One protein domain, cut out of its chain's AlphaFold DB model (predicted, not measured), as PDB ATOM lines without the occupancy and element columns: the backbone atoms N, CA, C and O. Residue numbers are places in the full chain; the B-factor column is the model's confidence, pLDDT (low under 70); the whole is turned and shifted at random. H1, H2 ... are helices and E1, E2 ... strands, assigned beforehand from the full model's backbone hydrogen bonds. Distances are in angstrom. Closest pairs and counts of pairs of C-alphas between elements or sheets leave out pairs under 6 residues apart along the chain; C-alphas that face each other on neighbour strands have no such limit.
ATOM      1  N   LEU A 151      38.904 167.186  50.306       64.44
ATOM      2  CA  LEU A 151      40.012 167.234  49.351       64.44
ATOM      3  C   LEU A 151      40.255 165.825  48.805       64.44
ATOM      4  O   LEU A 151      40.452 164.887  49.576       64.44
ATOM      5  N   PHE A 152      40.236 165.659  47.484       73.44
ATOM      6  CA  PHE A 152      40.440 164.359  46.847       73.44
ATOM      7  C   PHE A 152      41.378 164.458  45.652       73.44
ATOM      8  O   PHE A 152      41.170 165.286  44.765       73.44
ATOM      9  N   THR A 153      42.365 163.567  45.613       69.44
ATOM     10  CA  THR A 153      43.371 163.499  44.553       69.44
ATOM     11  C   THR A 153      43.526 162.064  44.075       69.44
ATOM     12  O   THR A 153      43.712 161.152  44.882       69.44
ATOM     13  N   VAL A 154      43.497 161.861  42.755       66.44
ATOM     14  CA  VAL A 154      43.837 160.575  42.138       66.44
ATOM     15  C   VAL A 154      45.256 160.649  41.590       66.44
ATOM     16  O   VAL A 154      45.601 161.545  40.820       66.44
ATOM     17  N   VAL A 155      46.082 159.684  41.979       68.19
ATOM     18  CA  VAL A 155      47.487 159.585  41.584       68.19
ATOM     19  C   VAL A 155      47.678 158.297  40.797       68.19
ATOM     20  O   VAL A 155      47.360 157.215  41.291       68.19
ATOM     21  N   ALA A 156      48.205 158.388  39.577       64.25
ATOM     22  CA  ALA A 156      48.661 157.190  38.882       64.25
ATOM     23  C   ALA A 156      49.993 156.715  39.467       64.25
ATOM     24  O   ALA A 156      50.846 157.514  39.836       64.25
ATOM     25  N   SER A 157      50.185 155.404  39.541       64.31
ATOM     26  CA  SER A 157      51.488 154.816  39.835       64.31
ATOM     27  C   SER A 157      52.396 154.870  38.603       64.31
ATOM     28  O   SER A 157      51.934 154.973  37.468       64.31
ATOM     29  N   GLN A 158      53.702 154.706  38.816       53.66
ATOM     30  CA  GLN A 158      54.645 154.416  37.729       53.66
ATOM     31  C   GLN A 158      54.403 153.030  37.100       53.66
ATOM     32  O   GLN A 158      54.866 152.761  35.994       53.66
ATOM     33  N   ILE A 159      53.670 152.148  37.789       53.50
ATOM     34  CA  ILE A 159      53.228 150.862  37.247       53.50
ATOM     35  C   ILE A 159      51.938 151.080  36.439       53.50
ATOM     36  O   ILE A 159      50.978 151.633  36.987       53.50
ATOM     37  N   PRO A 160      51.873 150.618  35.174       56.94
ATOM     38  CA  PRO A 160      50.676 150.744  34.352       56.94
ATOM     39  C   PRO A 160      49.423 150.214  35.057       56.94
ATOM     40  O   PRO A 160      49.448 149.151  35.673       56.94
ATOM     41  N   PHE A 161      48.316 150.947  34.915       61.38
ATOM     42  CA  PHE A 161      46.978 150.581  35.404       61.38
ATOM     43  C   PHE A 161      46.784 150.537  36.928       61.38
ATOM     44  O   PHE A 161      45.704 150.152  37.376       61.38
ATOM     45  N   ILE A 162      47.765 150.970  37.722       67.25
ATOM     46  CA  ILE A 162      47.607 151.117  39.171       67.25
ATOM     47  C   ILE A 162      47.342 152.587  39.498       67.25
ATOM     48  O   ILE A 162      48.138 153.458  39.144       67.25
ATOM     49  N   PHE A 163      46.240 152.851  40.196       73.25
ATOM     50  CA  PHE A 163      45.850 154.187  40.636       73.25
ATOM     51  C   PHE A 163      45.604 154.187  42.140       73.25
ATOM     52  O   PHE A 163      45.174 153.189  42.721       73.25
ATOM     53  N   PHE A 164      45.876 155.326  42.760       77.06
ATOM     54  CA  PHE A 164      45.629 155.558  44.170       77.06
ATOM     55  C   PHE A 164      44.699 156.751  44.351       77.06
ATOM     56  O   PHE A 164      44.888 157.793  43.727       77.06
ATOM     57  N   GLY A 165      43.698 156.597  45.212       79.56
ATOM     58  CA  GLY A 165      42.818 157.674  45.648       79.56
ATOM     59  C   GLY A 165      43.261 158.155  47.020       79.56
ATOM     60  O   GLY A 165      43.353 157.349  47.947       79.56
ATOM     61  N   ILE A 166      43.536 159.449  47.143       77.81
ATOM     62  CA  ILE A 166      43.881 160.113  48.399       77.81
ATOM     63  C   ILE A 166      42.722 161.034  48.749       77.81
ATOM     64  O   ILE A 166      42.426 161.959  47.997       77.81
ATOM     65  N   ALA A 167      42.067 160.784  49.877       80.25
ATOM     66  CA  ALA A 167      40.939 161.570  50.361       80.25
ATOM     67  C   ALA A 167      41.265 162.157  51.730       80.25
ATOM     68  O   ALA A 167      41.658 161.417  52.626       80.25
ATOM     69  N   THR A 168      41.051 163.455  51.908       75.25
ATOM     70  CA  THR A 168      41.080 164.108  53.218       75.25
ATOM     71  C   THR A 168      39.689 164.591  53.564       75.25
ATOM     72  O   THR A 168      39.041 165.271  52.765       75.25
ATOM     73  N   MET A 169      39.223 164.191  54.740       77.75
ATOM     74  CA  MET A 169      37.863 164.429  55.195       77.75
ATOM     75  C   MET A 169      37.835 164.843  56.657       77.75
ATOM     76  O   MET A 169      38.667 164.431  57.465       77.75
ATOM     77  N   GLU A 170      36.836 165.647  56.984       77.44
ATOM     78  CA  GLU A 170      36.482 165.964  58.354       77.44
ATOM     79  C   GLU A 170      35.870 164.738  59.043       77.44
ATOM     80  O   GLU A 170      35.018 164.048  58.481       77.44
ATOM     81  N   VAL A 171      36.311 164.473  60.268       74.25
ATOM     82  CA  VAL A 171      35.803 163.406  61.128       74.25
ATOM     83  C   VAL A 171      35.054 164.059  62.276       74.25
ATOM     84  O   VAL A 171      35.595 164.915  62.977       74.25
ATOM     85  N   GLY A 172      33.806 163.659  62.480       72.88
ATOM     86  CA  GLY A 172      32.959 164.257  63.500       72.88
ATOM     87  C   GLY A 172      31.556 163.674  63.528       72.88
ATOM     88  O   GLY A 172      31.228 162.744  62.789       72.88
ATOM     89  N   THR A 173      30.704 164.261  64.360       70.31
ATOM     90  CA  THR A 173      29.303 163.846  64.560       70.31
ATOM     91  C   THR A 173      28.355 164.366  63.486       70.31
ATOM     92  O   THR A 173      27.154 164.162  63.588       70.31
ATOM     93  N   MET A 174      28.878 165.008  62.439       64.94
ATOM     94  CA  MET A 174      28.072 165.537  61.335       64.94
ATOM     95  C   MET A 174      27.463 164.432  60.459       64.94
ATOM     96  O   MET A 174      26.508 164.674  59.727       64.94
ATOM     97  N   THR A 175      28.010 163.209  60.503       61.38
ATOM     98  CA  THR A 175      27.414 162.072  59.786       61.38
ATOM     99  C   THR A 175      26.371 161.377  60.663       61.38
ATOM    100  O   THR A 175      26.633 161.173  61.852       61.38
ATOM    101  N   PRO A 176      25.229 160.929  60.102       63.66
ATOM    102  CA  PRO A 176      24.211 160.214  60.872       63.66
ATOM    103  C   PRO A 176      24.759 159.005  61.633       63.66
ATOM    104  O   PRO A 176      24.392 158.766  62.778       63.66
ATOM    105  N   LEU A 177      25.702 158.272  61.036       56.41
ATOM    106  CA  LEU A 177      26.322 157.126  61.692       56.41
ATOM    107  C   LEU A 177      27.183 157.542  62.890       56.41
ATOM    108  O   LEU A 177      27.029 156.974  63.963       56.41
ATOM    109  N   ALA A 178      28.056 158.542  62.745       61.91
ATOM    110  CA  ALA A 178      28.882 159.011  63.859       61.91
ATOM    111  C   ALA A 178      28.034 159.629  64.981       61.91
ATOM    112  O   ALA A 178      28.321 159.432  66.161       61.91
ATOM    113  N   LYS A 179      26.960 160.335  64.615       70.19
ATOM    114  CA  LYS A 179      25.990 160.902  65.552       70.19
ATOM    115  C   LYS A 179      25.248 159.816  66.326       70.19
ATOM    116  O   LYS A 179      25.107 159.921  67.541       70.19
ATOM    117  N   LEU A 180      24.849 158.740  65.644       63.81
ATOM    118  CA  LEU A 180      24.252 157.556  66.257       63.81
ATOM    119  C   LEU A 180      25.237 156.842  67.186       63.81
ATOM    120  O   LEU A 180      24.881 156.547  68.322       63.81
ATOM    121  N   THR A 181      26.477 156.619  66.750       63.78
ATOM    122  CA  THR A 181      27.524 156.017  67.589       63.78
ATOM    123  C   THR A 181      27.729 156.828  68.867       63.78
ATOM    124  O   THR A 181      27.631 156.272  69.958       63.78
ATOM    125  N   LYS A 182      27.896 158.154  68.760       71.25
ATOM    126  CA  LYS A 182      28.069 159.026  69.933       71.25
ATOM    127  C   LYS A 182      26.819 159.061  70.814       71.25
ATOM    128  O   LYS A 182      26.942 159.065  72.034       71.25
ATOM    129  N   SER A 183      25.621 159.052  70.228       74.69
ATOM    130  CA  SER A 183      24.348 158.950  70.960       74.69
ATOM    131  C   SER A 183      24.277 157.672  71.798       74.69
ATOM    132  O   SER A 183      23.920 157.727  72.974       74.69
ATOM    133  N   LEU A 184      24.694 156.538  71.232       72.69
ATOM    134  CA  LEU A 184      24.737 155.253  71.926       72.69
ATOM    135  C   LEU A 184      25.806 155.222  73.028       72.69
ATOM    136  O   LEU A 184      25.528 154.748  74.128       72.69
ATOM    137  N   GLU A 185      27.000 155.751  72.761       73.81
ATOM    138  CA  GLU A 185      28.106 155.814  73.727       73.81
ATOM    139  C   GLU A 185      27.784 156.711  74.929       73.81
ATOM    140  O   GLU A 185      28.074 156.361  76.070       73.81
ATOM    141  N   THR A 186      27.164 157.863  74.675       81.94
ATOM    142  CA  THR A 186      26.865 158.878  75.699       81.94
ATOM    143  C   THR A 186      25.480 158.728  76.324       81.94
ATOM    144  O   THR A 186      25.136 159.501  77.214       81.94
ATOM    145  N   GLN A 187      24.666 157.778  75.846       85.56
ATOM    146  CA  GLN A 187      23.250 157.621  76.212       85.56
ATOM    147  C   GLN A 187      22.425 158.912  76.058       85.56
ATOM    148  O   GLN A 187      21.411 159.110  76.726       85.56
ATOM    149  N   THR A 188      22.859 159.803  75.169       84.62
ATOM    150  CA  THR A 188      22.180 161.065  74.863       84.62
ATOM    151  C   THR A 188      21.302 160.869  73.633       84.62
ATOM    152  O   THR A 188      21.645 160.087  72.746       84.62
ATOM    153  N   ASN A 189      20.162 161.556  73.547       80.81
ATOM    154  CA  ASN A 189      19.288 161.439  72.380       80.81
ATOM    155  C   ASN A 189      20.036 161.859  71.105       80.81
ATOM    156  O   ASN A 189      20.731 162.872  71.095       80.81
ATOM    157  N   TYR A 190      19.852 161.114  70.014       76.50
ATOM    158  CA  TYR A 190      20.438 161.410  68.706       76.50
ATOM    159  C   TYR A 190      20.250 162.872  68.272       76.50
ATOM    160  O   TYR A 190      21.172 163.477  67.725       76.50
ATOM    161  N   LYS A 191      19.070 163.454  68.537       83.81
ATOM    162  CA  LYS A 191      18.749 164.845  68.172       83.81
ATOM    163  C   LYS A 191      19.512 165.880  69.000       83.81
ATOM    164  O   LYS A 191      19.725 166.985  68.512       83.81
ATOM    165  N   ASP A 192      19.938 165.504  70.200       87.94
ATOM    166  CA  ASP A 192      20.607 166.392  71.150       87.94
ATOM    167  C   ASP A 192      22.137 166.348  71.006       87.94
ATOM    168  O   ASP A 192      22.837 167.177  71.585       87.94
ATOM    169  N   ILE A 193      22.679 165.411  70.216       78.25
ATOM    170  CA  ILE A 193      24.105 165.396  69.881       78.25
ATOM    171  C   ILE A 193      24.405 166.599  68.964       78.25
ATOM    172  O   ILE A 193      23.834 166.689  67.874       78.25
ATOM    173  N   PRO A 194      25.297 167.527  69.348       87.56
ATOM    174  CA  PRO A 194      25.678 168.626  68.472       87.56
ATOM    175  C   PRO A 194      26.530 168.117  67.307       87.56
ATOM    176  O   PRO A 194      27.257 167.126  67.433       87.56
ATOM    177  N   ASP A 195      26.458 168.822  66.182       82.62
ATOM    178  CA  ASP A 195      27.361 168.616  65.054       82.62
ATOM    179  C   ASP A 195      28.721 169.224  65.408       82.62
ATOM    180  O   ASP A 195      28.873 170.436  65.548       82.62
ATOM    181  N   GLU A 196      29.707 168.360  65.606       82.38
ATOM    182  CA  GLU A 196      31.020 168.703  66.121       82.38
ATOM    183  C   GLU A 196      32.090 168.020  65.277       82.38
ATOM    184  O   GLU A 196      32.034 166.816  65.002       82.38
ATOM    185  N   THR A 197      33.084 168.810  64.889       78.94
ATOM    186  CA  THR A 197      34.316 168.337  64.270       78.94
ATOM    187  C   THR A 197      35.227 167.773  65.353       78.94
ATOM    188  O   THR A 197      35.703 168.514  66.207       78.94
ATOM    189  N   THR A 198      35.500 166.473  65.319       74.31
ATOM    190  CA  THR A 198      36.435 165.831  66.259       74.31
ATOM    191  C   THR A 198      37.864 165.764  65.718       74.31
ATOM    192  O   THR A 198      38.800 165.535  66.477       74.31
ATOM    193  N   GLY A 199      38.041 165.951  64.409       78.12
ATOM    194  CA  GLY A 199      39.344 165.986  63.758       78.12
ATOM    195  C   GLY A 199      39.228 165.832  62.248       78.12
ATOM    196  O   GLY A 199      38.165 166.035  61.662       78.12
ATOM    197  N   TYR A 200      40.325 165.439  61.618       80.94
ATOM    198  CA  TYR A 200      40.422 165.214  60.180       80.94
ATOM    199  C   TYR A 200      41.198 163.930  59.915       80.94
ATOM    200  O   TYR A 200      42.049 163.535  60.710       80.94
ATOM    201  N   ALA A 201      40.937 163.284  58.785       77.75
ATOM    202  CA  ALA A 201      41.667 162.099  58.368       77.75
ATOM    203  C   ALA A 201      42.020 162.163  56.883       77.75
ATOM    204  O   ALA A 201      41.176 162.507  56.057       77.75
ATOM    205  N   THR A 202      43.254 161.788  56.556       81.25
ATOM    206  CA  THR A 202      43.726 161.538  55.191       81.25
ATOM    207  C   THR A 202      43.854 160.039  54.993       81.25
ATOM    208  O   THR A 202      44.588 159.375  55.726       81.25
ATOM    209  N   ILE A 203      43.164 159.510  53.990       80.94
ATOM    210  CA  ILE A 203      43.079 158.084  53.698       80.94
ATOM    211  C   ILE A 203      43.536 157.829  52.262       80.94
ATOM    212  O   ILE A 203      43.135 158.531  51.333       80.94
ATOM    213  N   LEU A 204      44.377 156.813  52.086       82.94
ATOM    214  CA  LEU A 204      44.881 156.326  50.807       82.94
ATOM    215  C   LEU A 204      44.273 154.955  50.509       82.94
ATOM    216  O   LEU A 204      44.415 154.025  51.303       82.94
ATOM    217  N   HIS A 205      43.700 154.793  49.322       82.25
ATOM    218  CA  HIS A 205      43.237 153.501  48.818       82.25
ATOM    219  C   HIS A 205      43.768 153.223  47.418       82.25
ATOM    220  O   HIS A 205      44.043 154.140  46.645       82.25
ATOM    221  N   SER A 206      43.841 151.941  47.068       79.19
ATOM    222  CA  SER A 206      43.900 151.533  45.666       79.19
ATOM    223  C   SER A 206      42.552 151.818  44.999       79.19
ATOM    224  O   SER A 206      41.494 151.521  45.564       79.19
ATOM    225  N   CYS A 207      42.575 152.399  43.807       69.25
ATOM    226  CA  CYS A 207      41.377 152.743  43.053       69.25
ATOM    227  C   CYS A 207      41.560 152.464  41.556       69.25
ATOM    228  O   CYS A 207      42.634 152.083  41.088       69.25
ATOM    229  N   ASN A 208      40.488 152.624  40.785       69.94
ATOM    230  CA  ASN A 208      40.587 152.666  39.329       69.94
ATOM    231  C   ASN A 208      40.903 154.092  38.834       69.94
ATOM    232  O   ASN A 208      40.928 155.049  39.602       69.94
ATOM    233  N   LYS A 209      41.081 154.259  37.519       66.06
ATOM    234  CA  LYS A 209      41.377 155.562  36.890       66.06
ATOM    235  C   LYS A 209      40.345 156.673  37.144       66.06
ATOM    236  O   LYS A 209      40.625 157.830  36.858       66.06
ATOM    237  N   LEU A 210      39.142 156.319  37.604       64.38
ATOM    238  CA  LEU A 210      38.064 157.253  37.937       64.38
ATOM    239  C   LEU A 210      38.035 157.585  39.438       64.38
ATOM    240  O   LEU A 210      37.104 158.231  39.903       64.38
ATOM    241  N   GLY A 211      39.006 157.099  40.218       63.50
ATOM    242  CA  GLY A 211      39.033 157.283  41.666       63.50
ATOM    243  C   GLY A 211      38.079 156.364  42.431       63.50
ATOM    244  O   GLY A 211      37.948 156.521  43.643       63.50
ATOM    245  N   LEU A 212      37.433 155.392  41.772       64.12
ATOM    246  CA  LEU A 212      36.529 154.461  42.447       64.12
ATOM    247  C   LEU A 212      37.336 153.396  43.189       64.12
ATOM    248  O   LEU A 212      38.141 152.673  42.594       64.12
ATOM    249  N   VAL A 213      37.097 153.306  44.491       63.69
ATOM    250  CA  VAL A 213      37.728 152.348  45.394       63.69
ATOM    251  C   VAL A 213      36.872 151.082  45.438       63.69
ATOM    252  O   VAL A 213      35.655 151.152  45.586       63.69
ATOM    253  N   LYS A 214      37.504 149.915  45.269       58.75
ATOM    254  CA  LYS A 214      36.801 148.621  45.308       58.75
ATOM    255  C   LYS A 214      36.471 148.195  46.740       58.75
ATOM    256  O   LYS A 214      35.436 147.575  46.959       58.75
ATOM    257  N   ASP A 215      37.358 148.517  47.679       62.81
ATOM    258  CA  ASP A 215      37.217 148.170  49.088       62.81
ATOM    259  C   ASP A 215      37.770 149.274  49.999       62.81
ATOM    260  O   ASP A 215      38.903 149.735  49.836       62.81
ATOM    261  N   HIS A 216      36.939 149.697  50.949       63.84
ATOM    262  CA  HIS A 216      37.246 150.737  51.923       63.84
ATOM    263  C   HIS A 216      37.634 150.181  53.300       63.84
ATOM    264  O   HIS A 216      38.033 150.966  54.157       63.84
ATOM    265  N   SER A 217      37.519 148.869  53.551       58.09
ATOM    266  CA  SER A 217      37.805 148.312  54.881       58.09
ATOM    267  C   SER A 217      39.289 148.308  55.235       58.09
ATOM    268  O   SER A 217      39.625 148.332  56.415       58.09
ATOM    269  N   GLU A 218      40.168 148.300  54.233       66.62
ATOM    270  CA  GLU A 218      41.619 148.222  54.417       66.62
ATOM    271  C   GLU A 218      42.321 149.355  53.653       66.62
ATOM    272  O   GLU A 218      42.749 149.180  52.507       66.62
ATOM    273  N   PRO A 219      42.413 150.563  54.241       77.94
ATOM    274  CA  PRO A 219      43.189 151.638  53.646       77.94
ATOM    275  C   PRO A 219      44.678 151.281  53.610       77.94
ATOM    276  O   PRO A 219      45.233 150.737  54.561       77.94
ATOM    277  N   LEU A 220      45.349 151.651  52.518       79.25
ATOM    278  CA  LEU A 220      46.801 151.487  52.372       79.25
ATOM    279  C   LEU A 220      47.573 152.402  53.327       79.25
ATOM    280  O   LEU A 220      48.696 152.101  53.723       79.25
ATOM    281  N   LEU A 221      46.982 153.551  53.651       84.25
ATOM    282  CA  LEU A 221      47.488 154.503  54.627       84.25
ATOM    283  C   LEU A 221      46.308 155.278  55.209       84.25
ATOM    284  O   LEU A 221      45.420 155.698  54.470       84.25
ATOM    285  N   GLN A 222      46.343 155.519  56.513       84.25
ATOM    286  CA  GLN A 222      45.433 156.431  57.190       84.25
ATOM    287  C   GLN A 222      46.233 157.301  58.158       84.25
ATOM    288  O   GLN A 222      47.000 156.791  58.972       84.25
ATOM    289  N   LEU A 223      46.055 158.613  58.051       83.88
ATOM    290  CA  LEU A 223      46.663 159.620  58.914       83.88
ATOM    291  C   LEU A 223      45.548 160.466  59.522       83.88
ATOM    292  O   LEU A 223      44.633 160.858  58.804       83.88
ATOM    293  N   ASN A 224      45.630 160.753  60.817       84.81
ATOM    294  CA  ASN A 224      44.634 161.551  61.531       84.81
ATOM    295  C   ASN A 224      45.265 162.863  62.009       84.81
ATOM    296  O   ASN A 224      46.434 162.881  62.397       84.81
ATOM    297  N   TYR A 225      44.479 163.934  62.018       82.69
ATOM    298  CA  TYR A 225      44.903 165.290  62.353       82.69
ATOM    299  C   TYR A 225      43.879 165.952  63.269       82.69
ATOM    300  O   TYR A 225      42.686 165.644  63.221       82.69
ATOM    301  N   THR A 226      44.341 166.887  64.092       83.75
ATOM    302  CA  THR A 226      43.484 167.646  65.014       83.75
ATOM    303  C   THR A 226      42.935 168.928  64.391       83.75
ATOM    304  O   THR A 226      41.908 169.425  64.842       83.75
ATOM    305  N   ASN A 227      43.584 169.459  63.352       84.38
ATOM    306  CA  ASN A 227      43.196 170.693  62.672       84.38
ATOM    307  C   ASN A 227      43.283 170.557  61.142       84.38
ATOM    308  O   ASN A 227      43.894 169.622  60.618       84.38
ATOM    309  N   LEU A 228      42.632 171.492  60.445       78.88
ATOM    310  CA  LEU A 228      42.487 171.480  58.990       78.88
ATOM    311  C   LEU A 228      43.813 171.731  58.262       78.88
ATOM    312  O   LEU A 228      44.091 171.061  57.270       78.88
ATOM    313  N   ASP A 229      44.641 172.650  58.760       78.38
ATOM    314  CA  ASP A 229      45.902 173.021  58.111       78.38
ATOM    315  C   ASP A 229      46.876 171.837  58.069       78.38
ATOM    316  O   ASP A 229      47.443 171.521  57.019       78.38
ATOM    317  N   ASP A 230      47.008 171.112  59.181       80.38
ATOM    318  CA  ASP A 230      47.808 169.889  59.251       80.38
ATOM    319  C   ASP A 230      47.250 168.800  58.329       80.38
ATOM    320  O   ASP A 230      48.016 168.090  57.675       80.38
ATOM    321  N   ALA A 231      45.923 168.696  58.211       74.25
ATOM    322  CA  ALA A 231      45.282 167.737  57.319       74.25
ATOM    323  C   ALA A 231      45.554 168.042  55.839       74.25
ATOM    324  O   ALA A 231      45.833 167.123  55.061       74.25
ATOM    325  N   ILE A 232      45.523 169.321  55.450       77.88
ATOM    326  CA  ILE A 232      45.869 169.786  54.100       77.88
ATOM    327  C   ILE A 232      47.347 169.510  53.810       77.88
ATOM    328  O   ILE A 232      47.677 168.926  52.776       77.88
ATOM    329  N   ASN A 233      48.245 169.869  54.730       75.31
ATOM    330  CA  ASN A 233      49.679 169.628  54.568       75.31
ATOM    331  C   ASN A 233      49.989 168.132  54.461       75.31
ATOM    332  O   ASN A 233      50.718 167.708  53.561       75.31
ATOM    333  N   GLY A 234      49.367 167.319  55.314       77.38
ATOM    334  CA  GLY A 234      49.488 165.871  55.271       77.38
ATOM    335  C   GLY A 234      48.928 165.260  53.985       77.38
ATOM    336  O   GLY A 234      49.535 164.350  53.422       77.38
ATOM    337  N   HIS A 235      47.823 165.787  53.441       81.94
ATOM    338  CA  HIS A 235      47.327 165.391  52.118       81.94
ATOM    339  C   HIS A 235      48.380 165.618  51.033       81.94
ATOM    340  O   HIS A 235      48.699 164.705  50.269       81.94
ATOM    341  N   LEU A 236      48.937 166.830  50.974       78.31
ATOM    342  CA  LEU A 236      49.942 167.208  49.982       78.31
ATOM    343  C   LEU A 236      51.211 166.361  50.115       78.31
ATOM    344  O   LEU A 236      51.796 165.965  49.103       78.31
ATOM    345  N   GLU A 237      51.619 166.031  51.341       83.06
ATOM    346  CA  GLU A 237      52.748 165.142  51.593       83.06
ATOM    347  C   GLU A 237      52.490 163.732  51.049       83.06
ATOM    348  O   GLU A 237      53.342 163.182  50.345       83.06
ATOM    349  N   VAL A 238      51.307 163.159  51.301       81.12
ATOM    350  CA  VAL A 238      50.929 161.841  50.766       81.12
ATOM    351  C   VAL A 238      50.881 161.883  49.239       81.12
ATOM    352  O   VAL A 238      51.486 161.027  48.592       81.12
ATOM    353  N   VAL A 239      50.264 162.904  48.639       77.94
ATOM    354  CA  VAL A 239      50.248 163.077  47.176       77.94
ATOM    355  C   VAL A 239      51.671 163.122  46.625       77.94
ATOM    356  O   VAL A 239      51.989 162.384  45.695       77.94
ATOM    357  N   LYS A 240      52.560 163.925  47.214       78.06
ATOM    358  CA  LYS A 240      53.960 164.047  46.784       78.06
ATOM    359  C   LYS A 240      54.731 162.734  46.937       78.06
ATOM    360  O   LYS A 240      55.502 162.357  46.053       78.06
ATOM    361  N   ARG A 241      54.518 162.024  48.047       81.50
ATOM    362  CA  ARG A 241      55.172 160.748  48.359       81.50
ATOM    363  C   ARG A 241      54.782 159.644  47.379       81.50
ATOM    364  O   ARG A 241      55.636 158.826  47.033       81.50
ATOM    365  N   PHE A 242      53.517 159.610  46.963       75.31
ATOM    366  CA  PHE A 242      52.976 158.556  46.104       75.31
ATOM    367  C   PHE A 242      52.977 158.911  44.619       75.31
ATOM    368  O   PHE A 242      52.995 157.996  43.800       75.31
ATOM    369  N   SER A 243      53.047 160.195  44.257       74.25
ATOM    370  CA  SER A 243      53.200 160.591  42.858       74.25
ATOM    371  C   SER A 243      54.602 160.283  42.348       74.25
ATOM    372  O   SER A 243      54.722 159.675  41.298       74.25
ATOM    373  N   LYS A 244      55.688 160.630  43.058       72.00
ATOM    374  CA  LYS A 244      57.078 160.423  42.571       72.00
ATOM    375  C   LYS A 244      57.270 160.820  41.085       72.00
ATOM    376  O   LYS A 244      57.961 160.128  40.337       72.00
ATOM    377  N   GLY A 245      56.623 161.905  40.644       64.31
ATOM    378  CA  GLY A 245      56.634 162.372  39.246       64.31
ATOM    379  C   GLY A 245      55.605 161.714  38.315       64.31
ATOM    380  O   GLY A 245      55.614 161.976  37.117       64.31
ATOM    381  N   ALA A 246      54.730 160.863  38.841       64.69
ATOM    382  CA  ALA A 246      53.637 160.261  38.103       64.69
ATOM    383  C   ALA A 246      52.487 161.260  37.873       64.69
ATOM    384  O   ALA A 246      52.324 162.209  38.648       64.69
ATOM    385  N   PRO A 247      51.683 161.052  36.815       61.94
ATOM    386  CA  PRO A 247      50.634 161.986  36.446       61.94
ATOM    387  C   PRO A 247      49.516 162.050  37.499       61.94
ATOM    388  O   PRO A 247      49.111 161.030  38.068       61.94
ATOM    389  N   LEU A 248      49.006 163.258  37.730       63.59
ATOM    390  CA  LEU A 248      47.892 163.530  38.637       63.59
ATOM    391  C   LEU A 248      46.593 163.642  37.845       63.59
ATOM    392  O   LEU A 248      46.583 164.180  36.739       63.59
ATOM    393  N   TYR A 249      45.493 163.161  38.410       56.81
ATOM    394  CA  TYR A 249      44.191 163.184  37.755       56.81
ATOM    395  C   TYR A 249      43.138 163.848  38.636       56.81
ATOM    396  O   TYR A 249      43.129 163.705  39.861       56.81
ATOM    397  N   SER A 250      42.229 164.565  37.984       54.09
ATOM    398  CA  SER A 250      41.027 165.101  38.603       54.09
ATOM    399  C   SER A 250      40.049 163.972  38.947       54.09
ATOM    400  O   SER A 250      40.151 162.870  38.397       54.09
ATOM    401  N   PRO A 251      39.026 164.243  39.778       50.03
ATOM    402  CA  PRO A 251      37.947 163.286  40.036       50.03
ATOM    403  C   PRO A 251      37.205 162.832  38.765       50.03
ATOM    404  O   PRO A 251      36.654 161.739  38.725       50.03
ATOM    405  N   SER A 252      37.216 163.641  37.698       52.47
ATOM    406  CA  SER A 252      36.662 163.281  36.385       52.47
ATOM    407  C   SER A 252      37.596 162.406  35.534       52.47
ATOM    408  O   SER A 252      37.267 162.084  34.394       52.47
ATOM    409  N   GLY A 253      38.761 162.019  36.064       49.91
ATOM    410  CA  GLY A 253      39.771 161.232  35.359       49.91
ATOM    411  C   GLY A 253      40.553 162.031  34.314       49.91
ATOM    412  O   GLY A 253      41.228 161.435  33.474       49.91
ATOM    413  N   LEU A 254      40.467 163.366  34.336       52.09
ATOM    414  CA  LEU A 254      41.240 164.232  33.449       52.09
ATOM    415  C   LEU A 254      42.627 164.468  34.034       52.09
ATOM    416  O   LEU A 254      42.771 164.705  35.230       52.09
ATOM    417  N   LEU A 255      43.649 164.419  33.184       54.50
ATOM    418  CA  LEU A 255      45.022 164.695  33.588       54.50
ATOM    419  C   LEU A 255      45.159 166.160  34.040       54.50
ATOM    420  O   LEU A 255      44.881 167.074  33.264       54.50
ATOM    421  N   ILE A 256      45.623 166.367  35.270       62.03
ATOM    422  CA  ILE A 256      45.996 167.672  35.818       62.03
ATOM    423  C   ILE A 256      47.476 167.875  35.473       62.03
ATOM    424  O   ILE A 256      48.323 167.096  35.913       62.03
ATOM    425  N   ARG A 257      47.760 168.856  34.609       52.31
ATOM    426  CA  ARG A 257      49.125 169.221  34.198       52.31
ATOM    427  C   ARG A 257      49.855 169.995  35.284       52.31
ATOM    428  O   ARG A 257      49.204 170.869  35.894       52.31
TER     429      ARG A 257
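AT A GLANCE: This is residues 151 to 257 of the 257 residues of an uncharacterized protein of Geobacter sp. (strain M18) (UniProt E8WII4). A twisted, curled antiparallel sheet of four strands has one long helix, H2, packed along one of its faces, while a shorter helix, H1, lies far out at one end of the long axis, beyond the ends of E2 and E3 that it links. Past H2 the last stretch, residues 244 to 257, folds back on itself beside the edge strand E1 through short pairings. The printed part has 107 residues with two named helices and four named strands, along the chain E1, E2, H1, E3, E4, H2; the sheet's order is E1, E2, E3, E4, and the class is mixed, helices and strands. The whole is loose, with a radius of gyration of the C-alphas of 16.2 A, and elongated, spanning 50 by 28 by 22 A.

IN THESE COORDINATES: The two inner strands of the sheet are the longer ones: E2, residues 163 to 172, measures 28.1 A from first to last C-alpha, and E3, residues 197 to 207, measures 27.3 A. The edge strands are E1, residues 151 to 156, 16.9 A long, and E4, residues 221 to 225, 13.5 A long. E1 begins at C-alpha 151, at (40.012, 167.234, 49.351). H2, residues 228 to 243, measures 22.2 A and ends at C-alpha 243, at (53.200, 160.591, 42.858). H1, residues 176 to 186, measures 15.1 A and begins at C-alpha 176, at (24.211, 160.214, 60.872).

HOW THE PARTS SIT: E2 and E3 are antiparallel neighbours, with 164 degrees between their directions; N 167 and O 203 are 2.9 A apart and N 203 and O 167 2.8 A, both within hydrogen-bond range. E1 and E2 form a hairpin, antiparallel at 164 degrees, with N 153 and O 166 within hydrogen-bond range at 2.9 A. E3 and E4 form the other hairpin, antiparallel at 163 degrees, with N 202 and O 223 within hydrogen-bond range at 2.8 A. From edge to edge the strands' lines turn by 25 degrees, and the way across the sheet turns by 61 degrees, its curl. H2 is on the sheet, with a height over the sheet of 8.0 A, and makes with it two layers, a helix on one face of a sheet. It lies over E2 and E3 and runs along the strands, its line at 10 degrees to that of E2 on the local plane. The closest C-alphas of H2 and E3 are those of His 235 and Thr 202, 6.1 A apart; those of H2 and E2 are His 235 and Thr 168, 6.5 A apart. H1 is not on the sheet, but only just, with 4 pairs of C-alphas within 10 A; H1 and H2 are apart. The closest C-alphas of H1 and E2 are those of Ala 178 and Gly 172, 6.7 A apart. In H1 and H2 every O i to N i+4 pair is within hydrogen-bond range. Residues 154 to 155 of E1 pair antiparallel with residues 248 to 249, which pair antiparallel with residues 255 to 256.

THE WHOLE: The two C-alphas farthest apart, those of Gln 187 and Arg 257, are 50.7 A from each other. The printed part has no cut, and it ends at residue 257, the chain's last residue. The link from E3 to E4, residues 208 to 220, is long; those from E2 to H1 and from E4 to H2 are tight. The mean pLDDT of the printed part is 71.8, and 43 residues are under 70, among them residues 153 to 162, 207 to 218 and 245 to 257.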